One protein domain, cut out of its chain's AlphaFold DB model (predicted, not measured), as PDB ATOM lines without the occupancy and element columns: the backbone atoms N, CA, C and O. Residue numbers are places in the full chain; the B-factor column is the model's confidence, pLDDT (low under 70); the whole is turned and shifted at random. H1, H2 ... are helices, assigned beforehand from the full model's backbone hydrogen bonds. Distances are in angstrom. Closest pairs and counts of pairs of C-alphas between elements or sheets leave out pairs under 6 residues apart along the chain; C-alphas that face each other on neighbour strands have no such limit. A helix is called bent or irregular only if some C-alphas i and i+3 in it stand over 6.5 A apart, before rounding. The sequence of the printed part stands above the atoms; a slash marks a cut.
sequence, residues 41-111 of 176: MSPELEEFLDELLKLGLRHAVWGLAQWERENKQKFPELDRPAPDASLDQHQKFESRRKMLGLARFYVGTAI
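This is residues 41 to 111 of the 176 residues of an uncharacterized protein of Bosea sp. AK1 (UniProt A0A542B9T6). One long helix, H3, makes the longest axis, and a helical hairpin of two shorter helices, H1 and H2, crosses it, with H2 packed on the second half of H3. From the end of H2 the long link, residues 72 to 86, runs back the length of H3 to its beginning, where residues 83 to 88 stick out. The printed part has 71 residues with three named helices, in the order H1, H2, H3, and no named strand; the class is all helix. It is compact, with a radius of gyration of the C-alphas of 12.4 A, yet elongated, spanning 40 by 22 by 18 A.

Find C-alpha 87 at (13.088, 15.860, 75.582); from there H3, residues 87 to 111, runs 36.6 A to C-alpha 111 at (-21.776, 7.852, 83.163). It has a kink of 41 degrees near residue 105 and is irregular, with C-alphas 108 and 111 7.5 A apart. H2, residues 57 to 71, is 20.9 A long. H1, residues 43 to 54, begins at C-alpha 43, (1.518, -1.484, 75.716), and is 16.7 A long.

Look first at Val 61 and Ala 103, the closest C-alphas of H2 and H3, 4.7 A apart: these helices touch, about perpendicular at 73 degrees, only just beyond steep. H1 only just touches H3, with 3 pairs of C-alphas within 8 A, through residues 50 to 53 and 96 to 99 alone. Their closest C-alphas, of Leu 53 and Met 99, are 7.2 A apart, and they are about perpendicular at 78 degrees. H1 and H2 form a helical hairpin at a shallow tilt of 29 degrees, opposite ways. They touch with residues 52 to 53 and 59 to 63 alone, the closest C-alphas being those of Leu 52 and Ala 60, 5.2 A apart. In H1 and H2 every O i to N i+4 pair is within hydrogen-bond range; in H3, 17 of 21 are.

The C-alphas farthest apart, of Asp 84 and Ile 111, are 40.0 A apart. The printed part has no cut; the link from H1 to H2 is tight, that from H2 to H3 long. The mean pLDDT of the printed part is 90.6, and no printed residue is under 70.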
ATOM      1  N   MET A  41       0.595  -0.234  83.594       88.25
ATOM      2  CA  MET A  41       0.456   0.240  82.223       88.25
ATOM      3  C   MET A  41       1.019  -0.821  81.262       88.25
ATOM      4  O   MET A  41       2.203  -1.140  81.309       88.25
ATOM      5  N   SER A  42       0.161  -1.432  80.440       89.56
ATOM      6  CA  SER A  42       0.579  -2.349  79.370       89.56
ATOM      7  C   SER A  42       0.688  -1.596  78.038       89.56
ATOM      8  O   SER A  42       0.029  -0.564  77.887       89.56
ATOM      9  N   PRO A  43       1.435  -2.110  77.040       89.38
ATOM     10  CA  PRO A  43       1.518  -1.484  75.716       89.38
ATOM     11  C   PRO A  43       0.141  -1.250  75.078       89.38
ATOM     12  O   PRO A  43      -0.139  -0.165  74.582       89.38
ATOM     13  N   GLU A  44      -0.770  -2.217  75.207       89.75
ATOM     14  CA  GLU A  44      -2.157  -2.093  74.736       89.75
ATOM     15  C   GLU A  44      -2.910  -0.935  75.417       89.75
ATOM     16  O   GLU A  44      -3.710  -0.241  74.790       89.75
ATOM     17  N   LEU A  45      -2.663  -0.696  76.712       90.44
ATOM     18  CA  LEU A  45      -3.274   0.419  77.438       90.44
ATOM     19  C   LEU A  45      -2.654   1.766  77.064       90.44
ATOM     20  O   LEU A  45      -3.348   2.783  77.134       90.44
ATOM     21  N   GLU A  46      -1.380   1.792  76.674       89.50
ATOM     22  CA  GLU A  46      -0.741   2.996  76.138       89.50
ATOM     23  C   GLU A  46      -1.305   3.367  74.773       89.50
ATOM     24  O   GLU A  46      -1.663   4.527  74.571       89.50
ATOM     25  N   GLU A  47      -1.465   2.391  73.881       90.69
ATOM     26  CA  GLU A  47      -2.103   2.591  72.578       90.69
ATOM     27  C   GLU A  47      -3.550   3.056  72.742       90.69
ATOM     28  O   GLU A  47      -3.947   4.070  72.163       90.69
ATOM     29  N   PHE A  48      -4.317   2.388  73.609       92.12
ATOM     30  CA  PHE A  48      -5.673   2.810  73.948       92.12
ATOM     31  C   PHE A  48      -5.701   4.250  74.463       92.12
ATOM     32  O   PHE A  48      -6.541   5.042  74.038       92.12
ATOM     33  N   LEU A  49      -4.793   4.612  75.374       90.81
ATOM     34  CA  LEU A  49      -4.707   5.976  75.879       90.81
ATOM     35  C   LEU A  49      -4.372   6.960  74.755       90.81
ATOM     36  O   LEU A  49      -5.008   8.004  74.669       90.81
ATOM     37  N   ASP A  50      -3.418   6.647  73.888       90.69
ATOM     38  CA  ASP A  50      -3.042   7.514  72.774       90.69
ATOM     39  C   ASP A  50      -4.194   7.738  71.799       90.69
ATOM     40  O   ASP A  50      -4.451   8.874  71.396       90.69
ATOM     41  N   GLU A  51      -4.928   6.688  71.440       92.12
ATOM     42  CA  GLU A  51      -6.141   6.807  70.632       92.12
ATOM     43  C   GLU A  51      -7.192   7.671  71.321       92.12
ATOM     44  O   GLU A  51      -7.783   8.565  70.713       92.12
ATOM     45  N   LEU A  52      -7.379   7.456  72.620       89.31
ATOM     46  CA  LEU A  52      -8.322   8.198  73.432       89.31
ATOM     47  C   LEU A  52      -7.954   9.690  73.527       89.31
ATOM     48  O   LEU A  52      -8.842  10.544  73.553       89.31
ATOM     49  N   LEU A  53      -6.659  10.006  73.542       83.94
ATOM     50  CA  LEU A  53      -6.120  11.365  73.587       83.94
ATOM     51  C   LEU A  53      -6.145  12.085  72.235       83.94
ATOM     52  O   LEU A  53      -6.168  13.316  72.217       83.94
ATOM     53  N   LYS A  54      -6.197  11.353  71.116       90.50
ATOM     54  CA  LYS A  54      -6.488  11.938  69.794       90.50
ATOM     55  C   LYS A  54      -7.925  12.465  69.716       90.50
ATOM     56  O   LYS A  54      -8.223  13.330  68.894       90.50
ATOM     57  N   LEU A  55      -8.824  11.958  70.562       90.12
ATOM     58  CA  LEU A  55     -10.202  12.431  70.649       90.12
ATOM     59  C   LEU A  55     -10.322  13.667  71.549       90.12
ATOM     60  O   LEU A  55      -9.528  13.917  72.455       90.12
ATOM     61  N   GLY A  56     -11.402  14.427  71.362       89.50
ATOM     62  CA  GLY A  56     -11.734  15.526  72.270       89.50
ATOM     63  C   GLY A  56     -12.005  15.040  73.702       89.50
ATOM     64  O   GLY A  56     -12.570  13.963  73.911       89.50
ATOM     65  N   LEU A  57     -11.700  15.886  74.694       90.19
ATOM     66  CA  LEU A  57     -11.796  15.588  76.135       90.19
ATOM     67  C   LEU A  57     -13.091  14.872  76.551       90.19
ATOM     68  O   LEU A  57     -13.062  13.964  77.375       90.19
ATOM     69  N   ARG A  58     -14.241  15.267  75.993       89.88
ATOM     70  CA  ARG A  58     -15.536  14.643  76.306       89.88
ATOM     71  C   ARG A  58     -15.551  13.145  75.986       89.88
ATOM     72  O   ARG A  58     -16.066  12.366  76.785       89.88
ATOM     73  N   HIS A  59     -15.015  12.761  74.832       91.12
ATOM     74  CA  HIS A  59     -14.939  11.367  74.403       91.12
ATOM     75  C   HIS A  59     -13.896  10.615  75.222       91.12
ATOM     76  O   HIS A  59     -14.177   9.505  75.664       91.12
ATOM     77  N   ALA A  60     -12.771  11.262  75.532       93.06
ATOM     78  CA  ALA A  60     -11.759  10.689  76.407       93.06
ATOM     79  C   ALA A  60     -12.307  10.354  77.801       93.06
ATOM     80  O   ALA A  60     -12.218   9.222  78.268       93.06
ATOM     81  N   VAL A  61     -12.989  11.310  78.433       94.06
ATOM     82  CA  VAL A  61     -13.685  11.108  79.711       94.06
ATOM     83  C   VAL A  61     -14.673   9.939  79.636       94.06
ATOM     84  O   VAL A  61     -14.785   9.165  80.586       94.06
ATOM     85  N   TRP A  62     -15.411   9.817  78.529       92.88
ATOM     86  CA  TRP A  62     -16.388   8.749  78.348       92.88
ATOM     87  C   TRP A  62     -15.742   7.374  78.180       92.88
ATOM     88  O   TRP A  62     -16.121   6.447  78.895       92.88
ATOM     89  N   GLY A  63     -14.769   7.249  77.275       92.94
ATOM     90  CA  GLY A  63     -14.062   5.993  77.021       92.94
ATOM     91  C   GLY A  63     -13.329   5.504  78.267       92.94
ATOM     92  O   GLY A  63     -13.483   4.350  78.653       92.94
ATOM     93  N   LEU A  64     -12.666   6.414  78.988       94.38
ATOM     94  CA  LEU A  64     -12.020   6.106  80.262       94.38
ATOM     95  C   LEU A  64     -13.033   5.607  81.307       94.38
ATOM     96  O   LEU A  64     -12.796   4.612  81.986       94.38
ATOM     97  N   ALA A  65     -14.202   6.247  81.406       94.19
ATOM     98  CA  ALA A  65     -15.244   5.825  82.338       94.19
ATOM     99  C   ALA A  65     -15.863   4.459  81.992       94.19
ATOM    100  O   ALA A  65     -16.264   3.729  82.904       94.19
ATOM    101  N   GLN A  66     -15.975   4.113  80.705       93.81
ATOM    102  CA  GLN A  66     -16.431   2.783  80.288       93.81
ATOM    103  C   GLN A  66     -15.382   1.725  80.602       93.81
ATOM    104  O   GLN A  66     -15.716   0.734  81.251       93.81
ATOM    105  N   TRP A  67     -14.116   1.995  80.279       93.56
ATOM    106  CA  TRP A  67     -13.012   1.103  80.609       93.56
ATOM    107  C   TRP A  67     -12.959   0.809  82.116       93.56
ATOM    108  O   TRP A  67     -12.935  -0.355  82.517       93.56
ATOM    109  N   GLU A  68     -13.035   1.835  82.977       92.38
ATOM    110  CA  GLU A  68     -13.001   1.647  84.440       92.38
ATOM    111  C   GLU A  68     -14.197   0.832  84.951       92.38
ATOM    112  O   GLU A  68     -14.109   0.086  85.933       92.38
ATOM    113  N   ARG A  69     -15.348   0.963  84.286       89.94
ATOM    114  CA  ARG A  69     -16.562   0.223  84.627       89.94
ATOM    115  C   ARG A  69     -16.467  -1.246  84.226       89.94
ATOM    116  O   ARG A  69     -16.906  -2.094  85.007       89.94
ATOM    117  N   GLU A  70     -15.952  -1.528  83.036       90.62
ATOM    118  CA  GLU A  70     -15.785  -2.878  82.492       90.62
ATOM    119  C   GLU A  70     -14.741  -3.652  83.294       90.62
ATOM    120  O   GLU A  70     -15.029  -4.732  83.816       90.62
ATOM    121  N   ASN A  71     -13.588  -3.025  83.527       88.56
ATOM    122  CA  ASN A  71     -12.473  -3.605  84.273       88.56
ATOM    123  C   ASN A  71     -12.662  -3.537  85.801       88.56
ATOM    124  O   ASN A  71     -11.955  -4.198  86.562       88.56
ATOM    125  N   LYS A  72     -13.664  -2.782  86.276       87.69
ATOM    126  CA  LYS A  72     -14.022  -2.597  87.698       87.69
ATOM    127  C   LYS A  72     -12.862  -2.079  88.559       87.69
ATOM    128  O   LYS A  72     -12.770  -2.427  89.740       87.69
ATOM    129  N   GLN A  73     -12.018  -1.233  87.987       87.44
ATOM    130  CA  GLN A  73     -10.841  -0.648  88.626       87.44
ATOM    131  C   GLN A  73     -10.511   0.708  87.999       87.44
ATOM    132  O   GLN A  73     -11.060   1.052  86.956       87.44
ATOM    133  N   LYS A  74      -9.626   1.472  88.642       89.31
ATOM    134  CA  LYS A  74      -9.149   2.745  88.093       89.31
ATOM    135  C   LYS A  74      -8.149   2.504  86.969       89.31
ATOM    136  O   LYS A  74      -7.423   1.514  87.009       89.31
ATOM    137  N   PHE A  75      -8.105   3.417  86.006       90.44
ATOM    138  CA  PHE A  75      -7.097   3.366  84.949       90.44
ATOM    139  C   PHE A  75      -5.681   3.528  85.534       90.44
ATOM    140  O   PHE A  75      -5.534   4.370  86.429       90.44
ATOM    141  N   PRO A  76      -4.660   2.784  85.068       91.25
ATOM    142  CA  PRO A  76      -3.299   2.844  85.613       91.25
ATOM    143  C   PRO A  76      -2.677   4.241  85.534       91.25
ATOM    144  O   PRO A  76      -3.088   5.075  84.724       91.25
ATOM    145  N   GLU A  77      -1.737   4.541  86.432       89.12
ATOM    146  CA  GLU A  77      -0.927   5.763  86.344       89.12
ATOM    147  C   GLU A  77       0.127   5.634  85.246       89.12
ATOM    148  O   GLU A  77       0.510   4.530  84.879       89.12
ATOM    149  N   LEU A  78       0.554   6.776  84.707       89.31
ATOM    150  CA  LEU A  78       1.615   6.812  83.709       89.31
ATOM    151  C   LEU A  78       2.966   6.653  84.388       89.31
ATOM    152  O   LEU A  78       3.252   7.363  85.359       89.31
ATOM    153  N   ASP A  79       3.805   5.801  83.812       88.06
ATOM    154  CA  ASP A  79       5.184   5.658  84.245       88.06
ATOM    155  C   ASP A  79       5.963   6.934  83.941       88.06
ATOM    156  O   ASP A  79       5.841   7.540  82.871       88.06
ATOM    157  N   ARG A  80       6.738   7.387  84.929       87.69
ATOM    158  CA  ARG A  80       7.576   8.570  84.752       87.69
ATOM    159  C   ARG A  80       8.727   8.222  83.806       87.69
ATOM    160  O   ARG A  80       9.337   7.170  83.989       87.69
ATOM    161  N   PRO A  81       9.057   9.108  82.852       90.25
ATOM    162  CA  PRO A  81      10.234   8.921  82.020       90.25
ATOM    163  C   PRO A  81      11.493   8.844  82.892       90.25
ATOM    164  O   PRO A  81      11.570   9.489  83.945       90.25
ATOM    165  N   ALA A  82      12.462   8.043  82.451       89.81
ATOM    166  CA  ALA A  82      13.754   7.908  83.110       89.81
ATOM    167  C   ALA A  82      14.528   9.247  83.101       89.81
ATOM    168  O   ALA A  82      14.238  10.113  82.272       89.81
ATOM    169  N   PRO A  83      15.497   9.458  84.010       87.25
ATOM    170  CA  PRO A  83      16.239  10.722  84.098       87.25
ATOM    171  C   PRO A  83      17.032  11.074  82.830       87.25
ATOM    172  O   PRO A  83      17.327  12.240  82.594       87.25
ATOM    173  N   ASP A  84      17.387  10.064  82.041       92.12
ATOM    174  CA  ASP A  84      18.117  10.125  80.776       92.12
ATOM    175  C   ASP A  84      17.193  10.132  79.543       92.12
ATOM    176  O   ASP A  84      17.666  10.081  78.406       92.12
ATOM    177  N   ALA A  85      15.875  10.208  79.748       89.94
ATOM    178  CA  ALA A  85      14.911  10.240  78.664       89.94
ATOM    179  C   ALA A  85      15.076  11.491  77.789       89.94
ATOM    180  O   ALA A  85      15.412  12.591  78.233       89.94
ATOM    181  N   SER A  86      14.778  11.327  76.503       93.81
ATOM    182  CA  SER A  86      14.809  12.431  75.545       93.81
ATOM    183  C   SER A  86      13.773  13.513  75.880       93.81
ATOM    184  O   SER A  86      12.717  13.249  76.466       93.81
ATOM    185  N   LEU A  87      14.027  14.744  75.424       91.88
ATOM    186  CA  LEU A  87      13.088  15.860  75.582       91.88
ATOM    187  C   LEU A  87      11.695  15.540  75.003       91.88
ATOM    188  O   LEU A  87      10.683  15.893  75.606       91.88
ATOM    189  N   ASP A  88      11.637  14.842  73.867       90.81
ATOM    190  CA  ASP A  88      10.382  14.430  73.223       90.81
ATOM    191  C   ASP A  88       9.577  13.453  74.101       90.81
ATOM    192  O   ASP A  88       8.368  13.614  74.277       90.81
ATOM    193  N   GLN A  89      10.245  12.490  74.744       89.38
ATOM    194  CA  GLN A  89       9.598  11.574  75.691       89.38
ATOM    195  C   GLN A  89       9.015  12.323  76.896       89.38
ATOM    196  O   GLN A  89       7.878  12.060  77.293       89.38
ATOM    197  N   HIS A  90       9.743  13.305  77.434       90.19
ATOM    198  CA  HIS A  90       9.237  14.156  78.513       90.19
ATOM    199  C   HIS A  90       8.008  14.974  78.091       90.19
ATOM    200  O   HIS A  90       7.028  15.050  78.838       90.19
ATOM    201  N   GLN A  91       8.023  15.561  76.892       91.50
ATOM    202  CA  GLN A  91       6.892  16.336  76.377       91.50
ATOM    203  C   GLN A  91       5.654  15.463  76.148       91.50
ATOM    204  O   GLN A  91       4.549  15.836  76.561       91.50
ATOM    205  N   LYS A  92       5.834  14.277  75.552       89.38
ATOM    206  CA  LYS A  92       4.766  13.283  75.377       89.38
ATOM    207  C   LYS A  92       4.173  12.868  76.719       89.38
ATOM    208  O   LYS A  92       2.951  12.904  76.874       89.38
ATOM    209  N   PHE A  93       5.014  12.557  77.707       91.88
ATOM    210  CA  PHE A  93       4.567  12.227  79.060       91.88
ATOM    211  C   PHE A  93       3.743  13.358  79.687       91.88
ATOM    212  O   PHE A  93       2.640  13.108  80.168       91.88
ATOM    213  N   GLU A  94       4.219  14.607  79.655       91.69
ATOM    214  CA  GLU A  94       3.486  15.731  80.255       91.69
ATOM    215  C   GLU A  94       2.148  15.999  79.558       91.69
ATOM    216  O   GLU A  94       1.151  16.284  80.227       91.69
ATOM    217  N   SER A  95       2.089  15.873  78.229       89.75
ATOM    218  CA  SER A  95       0.837  15.993  77.474       89.75
ATOM    219  C   SER A  95      -0.173  14.917  77.892       89.75
ATOM    220  O   SER A  95      -1.298  15.237  78.303       89.75
ATOM    221  N   ARG A  96       0.258  13.645  77.899       91.44
ATOM    222  CA  ARG A  96      -0.558  12.509  78.353       91.44
ATOM    223  C   ARG A  96      -1.013  12.702  79.800       91.44
ATOM    224  O   ARG A  96      -2.197  12.548  80.096       91.44
ATOM    225  N   ARG A  97      -0.108  13.111  80.695       92.94
ATOM    226  CA  ARG A  97      -0.381  13.340  82.123       92.94
ATOM    227  C   ARG A  97      -1.455  14.398  82.339       92.94
ATOM    228  O   ARG A  97      -2.376  14.171  83.125       92.94
ATOM    229  N   LYS A  98      -1.364  15.537  81.646       91.19
ATOM    230  CA  LYS A  98      -2.345  16.629  81.758       91.19
ATOM    231  C   LYS A  98      -3.731  16.174  81.319       91.19
ATOM    232  O   LYS A  98      -4.698  16.339  82.063       91.19
ATOM    233  N   MET A  99      -3.823  15.571  80.137       89.38
ATOM    234  CA  MET A  99      -5.107  15.140  79.589       89.38
ATOM    235  C   MET A  99      -5.723  13.987  80.379       89.38
ATOM    236  O   MET A  99      -6.912  14.035  80.694       89.38
ATOM    237  N   LEU A 100      -4.926  12.989  80.772       91.00
ATOM    238  CA  LEU A 100      -5.390  11.896  81.624       91.00
ATOM    239  C   LEU A 100      -5.840  12.415  82.996       91.00
ATOM    240  O   LEU A 100      -6.882  11.994  83.500       91.00
ATOM    241  N   GLY A 101      -5.104  13.360  83.588       91.12
ATOM    242  CA  GLY A 101      -5.481  14.012  84.842       91.12
ATOM    243  C   GLY A 101      -6.836  14.718  84.745       91.12
ATOM    244  O   GLY A 101      -7.711  14.510  85.591       91.12
ATOM    245  N   LEU A 102      -7.050  15.482  83.670       92.19
ATOM    246  CA  LEU A 102      -8.324  16.151  83.407       92.19
ATOM    247  C   LEU A 102      -9.455  15.151  83.138       92.19
ATOM    248  O   LEU A 102     -10.568  15.320  83.641       92.19
ATOM    249  N   ALA A 103      -9.180  14.080  82.390       91.69
ATOM    250  CA  ALA A 103     -10.158  13.038  82.119       91.69
ATOM    251  C   ALA A 103     -10.611  12.357  83.421       91.69
ATOM    252  O   ALA A 103     -11.809  12.315  83.717       91.69
ATOM    253  N   ARG A 104      -9.657  11.921  84.255       91.19
ATOM    254  CA  ARG A 104      -9.902  11.300  85.568       91.19
ATOM    255  C   ARG A 104     -10.758  12.169  86.484       91.19
ATOM    256  O   ARG A 104     -11.640  11.642  87.163       91.19
ATOM    257  N   PHE A 105     -10.556  13.488  86.470       91.69
ATOM    258  CA  PHE A 105     -11.370  14.418  87.256       91.69
ATOM    259  C   PHE A 105     -12.870  14.298  86.929       91.69
ATOM    260  O   PHE A 105     -13.718  14.333  87.824       91.69
ATOM    261  N   TYR A 106     -13.219  14.091  85.656       91.62
ATOM    262  CA  TYR A 106     -14.615  14.013  85.218       91.62
ATOM    263  C   TYR A 106     -15.197  12.593  85.147       91.62
ATOM    264  O   TYR A 106     -16.428  12.456  85.205       91.62
ATOM    265  N   VAL A 107     -14.363  11.547  85.084       92.62
ATOM    266  CA  VAL A 107     -14.784  10.135  84.945       92.62
ATOM    267  C   VAL A 107     -15.865   9.733  85.948       92.62
ATOM    268  O   VAL A 107     -16.899   9.186  85.557       92.62
ATOM    269  N   GLY A 108     -15.707  10.091  87.227       87.12
ATOM    270  CA  GLY A 108     -16.648   9.701  88.288       87.12
ATOM    271  C   GLY A 108     -18.094  10.177  88.072       87.12
ATOM    272  O   GLY A 108     -19.040   9.617  88.636       87.12
ATOM    273  N   THR A 109     -18.290  11.194  87.226       90.19
ATOM    274  CA  THR A 109     -19.616  11.726  86.876       90.19
ATOM    275  C   THR A 109     -20.026  11.464  85.430       90.19
ATOM    276  O   THR A 109     -21.207  11.626  85.123       90.19
ATOM    277  N   ALA A 110     -19.113  11.008  84.571       91.00
ATOM    278  CA  ALA A 110     -19.324  10.849  83.133       91.00
ATOM    279  C   ALA A 110     -20.571  10.010  82.813       91.00
ATOM    280  O   ALA A 110     -21.512  10.506  82.197       91.00
ATOM    281  N   ILE A 111     -20.645   8.786  83.353       88.06
ATOM    282  CA  ILE A 111     -21.776   7.852  83.163       88.06
ATOM    283  C   ILE A 111     -23.107   8.455  83.621       88.06
ATOM    284  O   ILE A 111     -24.148   8.261  82.991       88.06
TER     285      ILE A 111